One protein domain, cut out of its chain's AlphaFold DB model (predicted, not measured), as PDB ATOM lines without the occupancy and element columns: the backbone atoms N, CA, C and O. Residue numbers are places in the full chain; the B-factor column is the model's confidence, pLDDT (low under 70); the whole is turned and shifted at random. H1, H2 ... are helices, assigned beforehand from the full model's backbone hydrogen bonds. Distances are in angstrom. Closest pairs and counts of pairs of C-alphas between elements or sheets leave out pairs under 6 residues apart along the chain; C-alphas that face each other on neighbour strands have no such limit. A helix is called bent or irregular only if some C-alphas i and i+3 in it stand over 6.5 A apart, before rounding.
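AT A GLANCE: This is residues 279 to 345 of the 348 residues of the protein "Ppk5 protein" of Symbiodinium sp. CCMP2592 (UniProt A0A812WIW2). Three helices make a loose, flat triangle: the long, kinked H1 is one side, H2 turns off from its last part, and H3 runs back from the far end of H2 toward the middle of H1. Beyond H3 the chain trails off in a tail with no named element, residues 333 to 345, of which 340 to 345 stick out. The printed part has 67 residues with three named helices in the order H1, H2, H3 and no named strand; the class is all helix. It is only just compact, close to loose, with a radius of gyration of the C-alphas of 13.0 A, and its outline is flat, with spans of 39 by 29 by 15 A.

IN THESE COORDINATES: H1 takes residues 279 to 299, 29.4 A from first to last C-alpha, beginning at C-alpha 279 at (-8.108, 39.269, -28.605). It has a kink of 48 degrees near residue 286 and is irregular: C-alphas 283 and 286 are 7.4 A apart. H2 takes residues 305 to 317, 18.4 A long, with C-alpha 305 at (-7.488, 33.292, 3.145). H3 takes residues 321 to 332, 15.7 A long, ending at C-alpha 332 at (-10.103, 30.384, -11.267). H3 is irregular too, with C-alphas 326 and 329 8.1 A apart.

HOW THE PARTS SIT: H1 touches H2 with residues 295 to 299 alone, and H2 touches H1 with residues 307 to 311 alone. Their closest C-alphas are those of Ala 298 and Trp 311, 6.4 A apart. Their lines stand at a steep tilt of 62 degrees, and they run opposite ways. H2 and H3 are close but not clearly touching; their closest C-alphas, those of His 316 and Phe 324, are 7.2 A apart. These two run opposite ways at a shallow tilt of 32 degrees, only just short of steep. H1 and H3 are also close but not clearly touching, with the C-alphas of Val 291 and Val 331 closest at 7.7 A, and are about perpendicular at 88 degrees. In H2 every O i to N i+4 pair is within hydrogen-bond range; in H1 15 of 17 are, and in H3 6 of 8.

THE WHOLE: The two C-alphas farthest apart are those of Glu 322 and Ser 343, 41.5 A. Residues 317 to 323, of which 321 to 323 belong to H3, stand free, as do residues 340 to 345. Without these stretches the body has 54 residues and spans 34 by 23 by 14 A. The links from H1 to H2 and from H2 to H3 are tight, and the printed part has no cut. The mean pLDDT of the printed part is 74.0; 21 residues are under 70, among them residues 335 to 345.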
ATOM      1  N   ASP A 279      -6.700  38.992 -28.302       63.28
ATOM      2  CA  ASP A 279      -8.108  39.269 -28.605       63.28
ATOM      3  C   ASP A 279      -9.075  38.568 -27.642       63.28
ATOM      4  O   ASP A 279     -10.172  39.069 -27.361       63.28
ATOM      5  N   ALA A 280      -8.722  37.388 -27.127       67.12
ATOM      6  CA  ALA A 280      -9.530  36.708 -26.115       67.12
ATOM      7  C   ALA A 280      -9.431  37.417 -24.757       67.12
ATOM      8  O   ALA A 280     -10.440  37.570 -24.061       67.12
ATOM      9  N   GLU A 281      -8.242  37.891 -24.388       74.06
ATOM     10  CA  GLU A 281      -8.036  38.618 -23.136       74.06
ATOM     11  C   GLU A 281      -8.662  40.021 -23.187       74.06
ATOM     12  O   GLU A 281      -9.354  40.425 -22.247       74.06
ATOM     13  N   ALA A 282      -8.558  40.715 -24.326       76.25
ATOM     14  CA  ALA A 282      -9.201  42.007 -24.559       76.25
ATOM     15  C   ALA A 282     -10.736  41.929 -24.488       76.25
ATOM     16  O   ALA A 282     -11.364  42.787 -23.864       76.25
ATOM     17  N   ARG A 283     -11.355  40.880 -25.052       74.50
ATOM     18  CA  ARG A 283     -12.815  40.657 -24.957       74.50
ATOM     19  C   ARG A 283     -13.281  40.344 -23.534       74.50
ATOM     20  O   ARG A 283     -14.398  40.703 -23.169       74.50
ATOM     21  N   ASN A 284     -12.433  39.711 -22.725       77.88
ATOM     22  CA  ASN A 284     -12.737  39.370 -21.332       77.88
ATOM     23  C   ASN A 284     -12.320  40.462 -20.328       77.88
ATOM     24  O   ASN A 284     -12.581  40.332 -19.131       77.88
ATOM     25  N   ARG A 285     -11.722  41.566 -20.790       81.56
ATOM     26  CA  ARG A 285     -11.261  42.677 -19.945       81.56
ATOM     27  C   ARG A 285     -12.343  43.247 -19.014       81.56
ATOM     28  O   ARG A 285     -12.042  43.379 -17.829       81.56
ATOM     29  N   PRO A 286     -13.599  43.482 -19.459       81.38
ATOM     30  CA  PRO A 286     -14.654  43.979 -18.570       81.38
ATOM     31  C   PRO A 286     -14.979  43.005 -17.428       81.38
ATOM     32  O   PRO A 286     -15.252  43.419 -16.304       81.38
ATOM     33  N   PHE A 287     -14.906  41.697 -17.693       77.06
ATOM     34  CA  PHE A 287     -15.109  40.663 -16.680       77.06
ATOM     35  C   PHE A 287     -13.959  40.646 -15.666       77.06
ATOM     36  O   PHE A 287     -14.200  40.634 -14.462       77.06
ATOM     37  N   TYR A 288     -12.708  40.708 -16.131       81.06
ATOM     38  CA  TYR A 288     -11.548  40.755 -15.237       81.06
ATOM     39  C   TYR A 288     -11.481  42.037 -14.404       81.06
ATOM     40  O   TYR A 288     -10.945  42.011 -13.297       81.06
ATOM     41  N   GLU A 289     -11.985  43.158 -14.917       84.75
ATOM     42  CA  GLU A 289     -12.122  44.403 -14.156       84.75
ATOM     43  C   GLU A 289     -13.207  44.291 -13.083       84.75
ATOM     44  O   GLU A 289     -12.960  44.695 -11.951       84.75
ATOM     45  N   LEU A 290     -14.348  43.666 -13.394       85.12
ATOM     46  CA  LEU A 290     -15.424  43.406 -12.434       85.12
ATOM     47  C   LEU A 290     -14.988  42.470 -11.299       85.12
ATOM     48  O   LEU A 290     -15.289  42.716 -10.133       85.12
ATOM     49  N   VAL A 291     -14.280  41.385 -11.631       83.62
ATOM     50  CA  VAL A 291     -13.738  40.473 -10.615       83.62
ATOM     51  C   VAL A 291     -12.713  41.216  -9.760       83.62
ATOM     52  O   VAL A 291     -12.796  41.169  -8.538       83.62
ATOM     53  N   ARG A 292     -11.791  41.972 -10.375       85.12
ATOM     54  CA  ARG A 292     -10.788  42.748  -9.631       85.12
ATOM     55  C   ARG A 292     -11.407  43.809  -8.723       85.12
ATOM     56  O   ARG A 292     -10.971  43.912  -7.582       85.12
ATOM     57  N   SER A 293     -12.396  44.577  -9.182       85.94
ATOM     58  CA  SER A 293     -13.041  45.601  -8.350       85.94
ATOM     59  C   SER A 293     -13.752  44.983  -7.147       85.94
ATOM     60  O   SER A 293     -13.538  45.435  -6.024       85.94
ATOM     61  N   SER A 294     -14.490  43.888  -7.360       87.31
ATOM     62  CA  SER A 294     -15.156  43.142  -6.284       87.31
ATOM     63  C   SER A 294     -14.155  42.528  -5.296       87.31
ATOM     64  O   SER A 294     -14.359  42.591  -4.085       87.31
ATOM     65  N   MET A 295     -13.030  41.996  -5.787       82.12
ATOM     66  CA  MET A 295     -11.962  41.476  -4.930       82.12
ATOM     67  C   MET A 295     -11.275  42.568  -4.105       82.12
ATOM     68  O   MET A 295     -10.947  42.322  -2.947       82.12
ATOM     69  N   VAL A 296     -11.042  43.758  -4.669       85.94
ATOM     70  CA  VAL A 296     -10.456  44.889  -3.925       85.94
ATOM     71  C   VAL A 296     -11.405  45.367  -2.826       85.94
ATOM     72  O   VAL A 296     -10.960  45.627  -1.710       85.94
ATOM     73  N   GLU A 297     -12.706  45.429  -3.107       85.06
ATOM     74  CA  GLU A 297     -13.730  45.781  -2.119       85.06
ATOM     75  C   GLU A 297     -13.797  44.755  -0.976       85.06
ATOM     76  O   GLU A 297     -13.825  45.121   0.200       85.06
ATOM     77  N   ALA A 298     -13.714  43.461  -1.296       83.06
ATOM     78  CA  ALA A 298     -13.644  42.404  -0.292       83.06
ATOM     79  C   ALA A 298     -12.332  42.430   0.510       83.06
ATOM     80  O   ALA A 298     -12.354  42.279   1.730       83.06
ATOM     81  N   ALA A 299     -11.197  42.695  -0.143       82.00
ATOM     82  CA  ALA A 299      -9.893  42.790   0.514       82.00
ATOM     83  C   ALA A 299      -9.810  43.961   1.508       82.00
ATOM     84  O   ALA A 299      -9.067  43.877   2.488       82.00
ATOM     85  N   ALA A 300     -10.604  45.024   1.318       84.88
ATOM     86  CA  ALA A 300     -10.731  46.112   2.293       84.88
ATOM     87  C   ALA A 300     -11.308  45.643   3.647       84.88
ATOM     88  O   ALA A 300     -11.080  46.289   4.668       84.88
ATOM     89  N   HIS A 301     -12.000  44.499   3.668       81.31
ATOM     90  CA  HIS A 301     -12.553  43.873   4.872       81.31
ATOM     91  C   HIS A 301     -11.599  42.837   5.504       81.31
ATOM     92  O   HIS A 301     -11.912  42.274   6.553       81.31
ATOM     93  N   GLY A 302     -10.431  42.596   4.892       80.38
ATOM     94  CA  GLY A 302      -9.390  41.688   5.376       80.38
ATOM     95  C   GLY A 302      -8.715  40.906   4.245       80.38
ATOM     96  O   GLY A 302      -9.352  40.518   3.273       80.38
ATOM     97  N   THR A 303      -7.413  40.643   4.381       81.69
ATOM     98  CA  THR A 303      -6.604  39.897   3.397       81.69
ATOM     99  C   THR A 303      -6.354  38.439   3.793       81.69
ATOM    100  O   THR A 303      -5.470  37.791   3.236       81.69
ATOM    101  N   SER A 304      -7.100  37.911   4.769       84.69
ATOM    102  CA  SER A 304      -6.970  36.508   5.163       84.69
ATOM    103  C   SER A 304      -7.538  35.575   4.092       84.69
ATOM    104  O   SER A 304      -8.480  35.916   3.376       84.69
ATOM    105  N   GLU A 305      -6.987  34.366   4.013       77.06
ATOM    106  CA  GLU A 305      -7.488  33.292   3.145       77.06
ATOM    107  C   GLU A 305      -8.982  33.016   3.395       77.06
ATOM    108  O   GLU A 305      -9.767  32.898   2.457       77.06
ATOM    109  N   GLU A 306      -9.417  33.078   4.658       74.44
ATOM    110  CA  GLU A 306     -10.830  32.977   5.041       74.44
ATOM    111  C   GLU A 306     -11.707  34.106   4.475       74.44
ATOM    112  O   GLU A 306     -12.877  33.879   4.161       74.44
ATOM    113  N   ALA A 307     -11.180  35.329   4.349       76.62
ATOM    114  CA  ALA A 307     -11.910  36.447   3.751       76.62
ATOM    115  C   ALA A 307     -12.078  36.249   2.235       76.62
ATOM    116  O   ALA A 307     -13.156  36.510   1.701       76.62
ATOM    117  N   PHE A 308     -11.056  35.710   1.564       77.75
ATOM    118  CA  PHE A 308     -11.122  35.353   0.147       77.75
ATOM    119  C   PHE A 308     -12.111  34.210  -0.116       77.75
ATOM    120  O   PHE A 308     -12.940  34.312  -1.021       77.75
ATOM    121  N   GLU A 309     -12.108  33.158   0.705       76.69
ATOM    122  CA  GLU A 309     -13.095  32.079   0.587       76.69
ATOM    123  C   GLU A 309     -14.530  32.556   0.841       76.69
ATOM    124  O   GLU A 309     -15.470  32.086   0.197       76.69
ATOM    125  N   ARG A 310     -14.722  33.474   1.796       77.19
ATOM    126  CA  ARG A 310     -16.037  34.055   2.089       77.19
ATOM    127  C   ARG A 310     -16.522  34.915   0.923       77.19
ATOM    128  O   ARG A 310     -17.686  34.801   0.545       77.19
ATOM    129  N   TRP A 311     -15.624  35.689   0.309       87.12
ATOM    130  CA  TRP A 311     -15.904  36.423  -0.924       87.12
ATOM    131  C   TRP A 311     -16.254  35.487  -2.079       87.12
ATOM    132  O   TRP A 311     -17.272  35.715  -2.717       87.12
ATOM    133  N   LEU A 312     -15.501  34.405  -2.309       81.75
ATOM    134  CA  LEU A 312     -15.834  33.425  -3.350       81.75
ATOM    135  C   LEU A 312     -17.248  32.870  -3.150       81.75
ATOM    136  O   LEU A 312     -18.045  32.871  -4.082       81.75
ATOM    137  N   ARG A 313     -17.599  32.456  -1.926       79.19
ATOM    138  CA  ARG A 313     -18.948  31.954  -1.615       79.19
ATOM    139  C   ARG A 313     -20.028  33.007  -1.856       79.19
ATOM    140  O   ARG A 313     -21.071  32.676  -2.406       79.19
ATOM    141  N   GLN A 314     -19.791  34.257  -1.469       79.31
ATOM    142  CA  GLN A 314     -20.756  35.340  -1.653       79.31
ATOM    143  C   GLN A 314     -20.903  35.739  -3.129       79.31
ATOM    144  O   GLN A 314     -22.017  35.820  -3.635       79.31
ATOM    145  N   PHE A 315     -19.785  35.877  -3.840       82.25
ATOM    146  CA  PHE A 315     -19.726  36.150  -5.274       82.25
ATOM    147  C   PHE A 315     -20.390  35.039  -6.102       82.25
ATOM    148  O   PHE A 315     -20.966  35.319  -7.154       82.25
ATOM    149  N   HIS A 316     -20.340  33.790  -5.622       74.69
ATOM    150  CA  HIS A 316     -21.070  32.664  -6.204       74.69
ATOM    151  C   HIS A 316     -22.548  32.634  -5.816       74.69
ATOM    152  O   HIS A 316     -23.356  32.340  -6.678       74.69
ATOM    153  N   ASN A 317     -22.930  32.971  -4.582       77.44
ATOM    154  CA  ASN A 317     -24.339  32.976  -4.161       77.44
ATOM    155  C   ASN A 317     -25.170  34.095  -4.807       77.44
ATOM    156  O   ASN A 317     -26.377  33.950  -4.968       77.44
ATOM    157  N   GLU A 318     -24.547  35.223  -5.155       75.38
ATOM    158  CA  GLU A 318     -25.222  36.339  -5.829       75.38
ATOM    159  C   GLU A 318     -25.474  36.076  -7.324       75.38
ATOM    160  O   GLU A 318     -26.143  36.872  -7.988       75.38
ATOM    161  N   ARG A 319     -24.949  34.974  -7.873       76.31
ATOM    162  CA  ARG A 319     -25.106  34.597  -9.281       76.31
ATOM    163  C   ARG A 319     -25.642  33.176  -9.403       76.31
ATOM    164  O   ARG A 319     -25.358  32.325  -8.576       76.31
ATOM    165  N   ASP A 320     -26.455  32.926 -10.418       72.75
ATOM    166  CA  ASP A 320     -27.054  31.608 -10.608       72.75
ATOM    167  C   ASP A 320     -26.032  30.546 -11.067       72.75
ATOM    168  O   ASP A 320     -24.918  30.837 -11.523       72.75
ATOM    169  N   ASP A 321     -26.429  29.277 -10.938       65.62
ATOM    170  CA  ASP A 321     -25.611  28.119 -11.319       65.62
ATOM    171  C   ASP A 321     -25.250  28.130 -12.818       65.62
ATOM    172  O   ASP A 321     -24.184  27.652 -13.218       65.62
ATOM    173  N   GLU A 322     -26.115  28.709 -13.657       64.38
ATOM    174  CA  GLU A 322     -25.928  28.825 -15.105       64.38
ATOM    175  C   GLU A 322     -24.813  29.826 -15.450       64.38
ATOM    176  O   GLU A 322     -23.945  29.558 -16.292       64.38
ATOM    177  N   TRP A 323     -24.756  30.951 -14.738       78.44
ATOM    178  CA  TRP A 323     -23.660  31.902 -14.826       78.44
ATOM    179  C   TRP A 323     -22.338  31.279 -14.375       78.44
ATOM    180  O   TRP A 323     -21.310  31.480 -15.035       78.44
ATOM    181  N   PHE A 324     -22.348  30.499 -13.288       68.94
ATOM    182  CA  PHE A 324     -21.150  29.821 -12.790       68.94
ATOM    183  C   PHE A 324     -20.615  28.792 -13.790       68.94
ATOM    184  O   PHE A 324     -19.421  28.814 -14.101       68.94
ATOM    185  N   ALA A 325     -21.477  27.943 -14.355       65.31
ATOM    186  CA  ALA A 325     -21.085  26.955 -15.359       65.31
ATOM    187  C   ALA A 325     -20.379  27.604 -16.565       65.31
ATOM    188  O   ALA A 325     -19.348  27.108 -17.022       65.31
ATOM    189  N   ASN A 326     -20.871  28.764 -17.007       70.81
ATOM    190  CA  ASN A 326     -20.317  29.507 -18.141       70.81
ATOM    191  C   ASN A 326     -19.013  30.267 -17.827       70.81
ATOM    192  O   ASN A 326     -18.292  30.649 -18.751       70.81
ATOM    193  N   ASN A 327     -18.692  30.506 -16.548       66.00
ATOM    194  CA  ASN A 327     -17.587  31.390 -16.158       66.00
ATOM    195  C   ASN A 327     -16.574  30.779 -15.177       66.00
ATOM    196  O   ASN A 327     -15.573  31.440 -14.890       66.00
ATOM    197  N   ARG A 328     -16.754  29.540 -14.686       68.62
ATOM    198  CA  ARG A 328     -15.892  28.974 -13.624       68.62
ATOM    199  C   ARG A 328     -14.405  29.024 -13.976       68.62
ATOM    200  O   ARG A 328     -13.600  29.477 -13.174       68.62
ATOM    201  N   THR A 329     -14.033  28.629 -15.193       69.62
ATOM    202  CA  THR A 329     -12.629  28.609 -15.639       69.62
ATOM    203  C   THR A 329     -12.023  30.009 -15.698       69.62
ATOM    204  O   THR A 329     -10.837  30.172 -15.442       69.62
ATOM    205  N   ARG A 330     -12.836  31.038 -15.956       74.19
ATOM    206  CA  ARG A 330     -12.395  32.439 -15.968       74.19
ATOM    207  C   ARG A 330     -12.159  32.974 -14.560       74.19
ATOM    208  O   ARG A 330     -11.221  33.734 -14.373       74.19
ATOM    209  N   VAL A 331     -12.979  32.565 -13.588       72.25
ATOM    210  CA  VAL A 331     -12.833  32.954 -12.174       72.25
ATOM    211  C   VAL A 331     -11.561  32.350 -11.571       72.25
ATOM    212  O   VAL A 331     -10.785  33.077 -10.960       72.25
ATOM    213  N   TYR A 332     -11.299  31.059 -11.799       69.75
ATOM    214  CA  TYR A 332     -10.103  30.384 -11.267       69.75
ATOM    215  C   TYR A 332      -8.787  30.858 -11.897       69.75
ATOM    216  O   TYR A 332      -7.734  30.732 -11.279       69.75
ATOM    217  N   ASN A 333      -8.842  31.429 -13.102       71.75
ATOM    218  CA  ASN A 333      -7.668  31.979 -13.773       71.75
ATOM    219  C   ASN A 333      -7.336  33.414 -13.333       71.75
ATOM    220  O   ASN A 333      -6.294  33.931 -13.735       71.75
ATOM    221  N   VAL A 334      -8.181  34.072 -12.526       71.50
ATOM    222  CA  VAL A 334      -7.837  35.385 -11.970       71.50
ATOM    223  C   VAL A 334      -6.774  35.177 -10.892       71.50
ATOM    224  O   VAL A 334      -7.053  34.527  -9.883       71.50
ATOM    225  N   PRO A 335      -5.550  35.708 -11.069       68.62
ATOM    226  CA  PRO A 335      -4.521  35.564 -10.058       68.62
ATOM    227  C   PRO A 335      -4.998  36.233  -8.760       68.62
ATOM    228  O   PRO A 335      -5.514  37.356  -8.817       68.62
ATOM    229  N   PRO A 336      -4.824  35.585  -7.593       65.44
ATOM    230  CA  PRO A 336      -5.190  36.193  -6.325       65.44
ATOM    231  C   PRO A 336      -4.440  37.523  -6.163       65.44
ATOM    232  O   PRO A 336      -3.299  37.638  -6.636       65.44
ATOM    233  N   PRO A 337      -5.048  38.537  -5.519       65.88
ATOM    234  CA  PRO A 337      -4.415  39.815  -5.269       65.88
ATOM    235  C   PRO A 337      -3.148  39.526  -4.483       65.88
ATOM    236  O   PRO A 337      -3.186  39.146  -3.314       65.88
ATOM    237  N   ARG A 338      -2.006  39.641  -5.164       65.75
ATOM    238  CA  ARG A 338      -0.708  39.510  -4.517       65.75
ATOM    239  C   ARG A 338      -0.700  40.536  -3.399       65.75
ATOM    240  O   ARG A 338      -1.031  41.693  -3.652       65.75
ATOM    241  N   SER A 339      -0.352  40.110  -2.187       52.81
ATOM    242  CA  SER A 339      -0.158  41.011  -1.059       52.81
ATOM    243  C   SER A 339       0.834  42.084  -1.495       52.81
ATOM    244  O   SER A 339       2.037  41.829  -1.585       52.81
ATOM    245  N   VAL A 340       0.323  43.258  -1.859       54.38
ATOM    246  CA  VAL A 340       1.167  44.391  -2.202       54.38
ATOM    247  C   VAL A 340       1.857  44.749  -0.888       54.38
ATOM    248  O   VAL A 340       1.156  45.032   0.087       54.38
ATOM    249  N   PRO A 341       3.195  44.650  -0.792       57.16
ATOM    250  CA  PRO A 341       3.881  44.987   0.445       57.16
ATOM    251  C   PRO A 341       3.486  46.414   0.823       57.16
ATOM    252  O   PRO A 341       3.502  47.296  -0.037       57.16
ATOM    253  N   ALA A 342       3.121  46.639   2.090       54.81
ATOM    254  CA  ALA A 342       2.636  47.934   2.586       54.81
ATOM    255  C   ALA A 342       3.564  49.110   2.207       54.81
ATOM    256  O   ALA A 342       3.116  50.240   2.037       54.81
ATOM    257  N   SER A 343       4.846  48.821   1.971       55.94
ATOM    258  CA  SER A 343       5.873  49.737   1.476       55.94
ATOM    259  C   SER A 343       5.600  50.346   0.090       55.94
ATOM    260  O   SER A 343       6.163  51.389  -0.224       55.94
ATOM    261  N   ALA A 344       4.771  49.722  -0.755       50.09
ATOM    262  CA  ALA A 344       4.461  50.200  -2.108       50.09
ATOM    263  C   ALA A 344       3.237  51.135  -2.171       50.09
ATOM    264  O   ALA A 344       2.992  51.736  -3.213       50.09
ATOM    265  N   LEU A 345       2.489  51.292  -1.071       47.53
ATOM    266  CA  LEU A 345       1.311  52.166  -1.019       47.53
ATOM    267  C   LEU A 345       1.615  53.625  -0.658       47.53
ATOM    268  O   LEU A 345       0.683  54.412  -0.550       47.53
TER     269      LEU A 345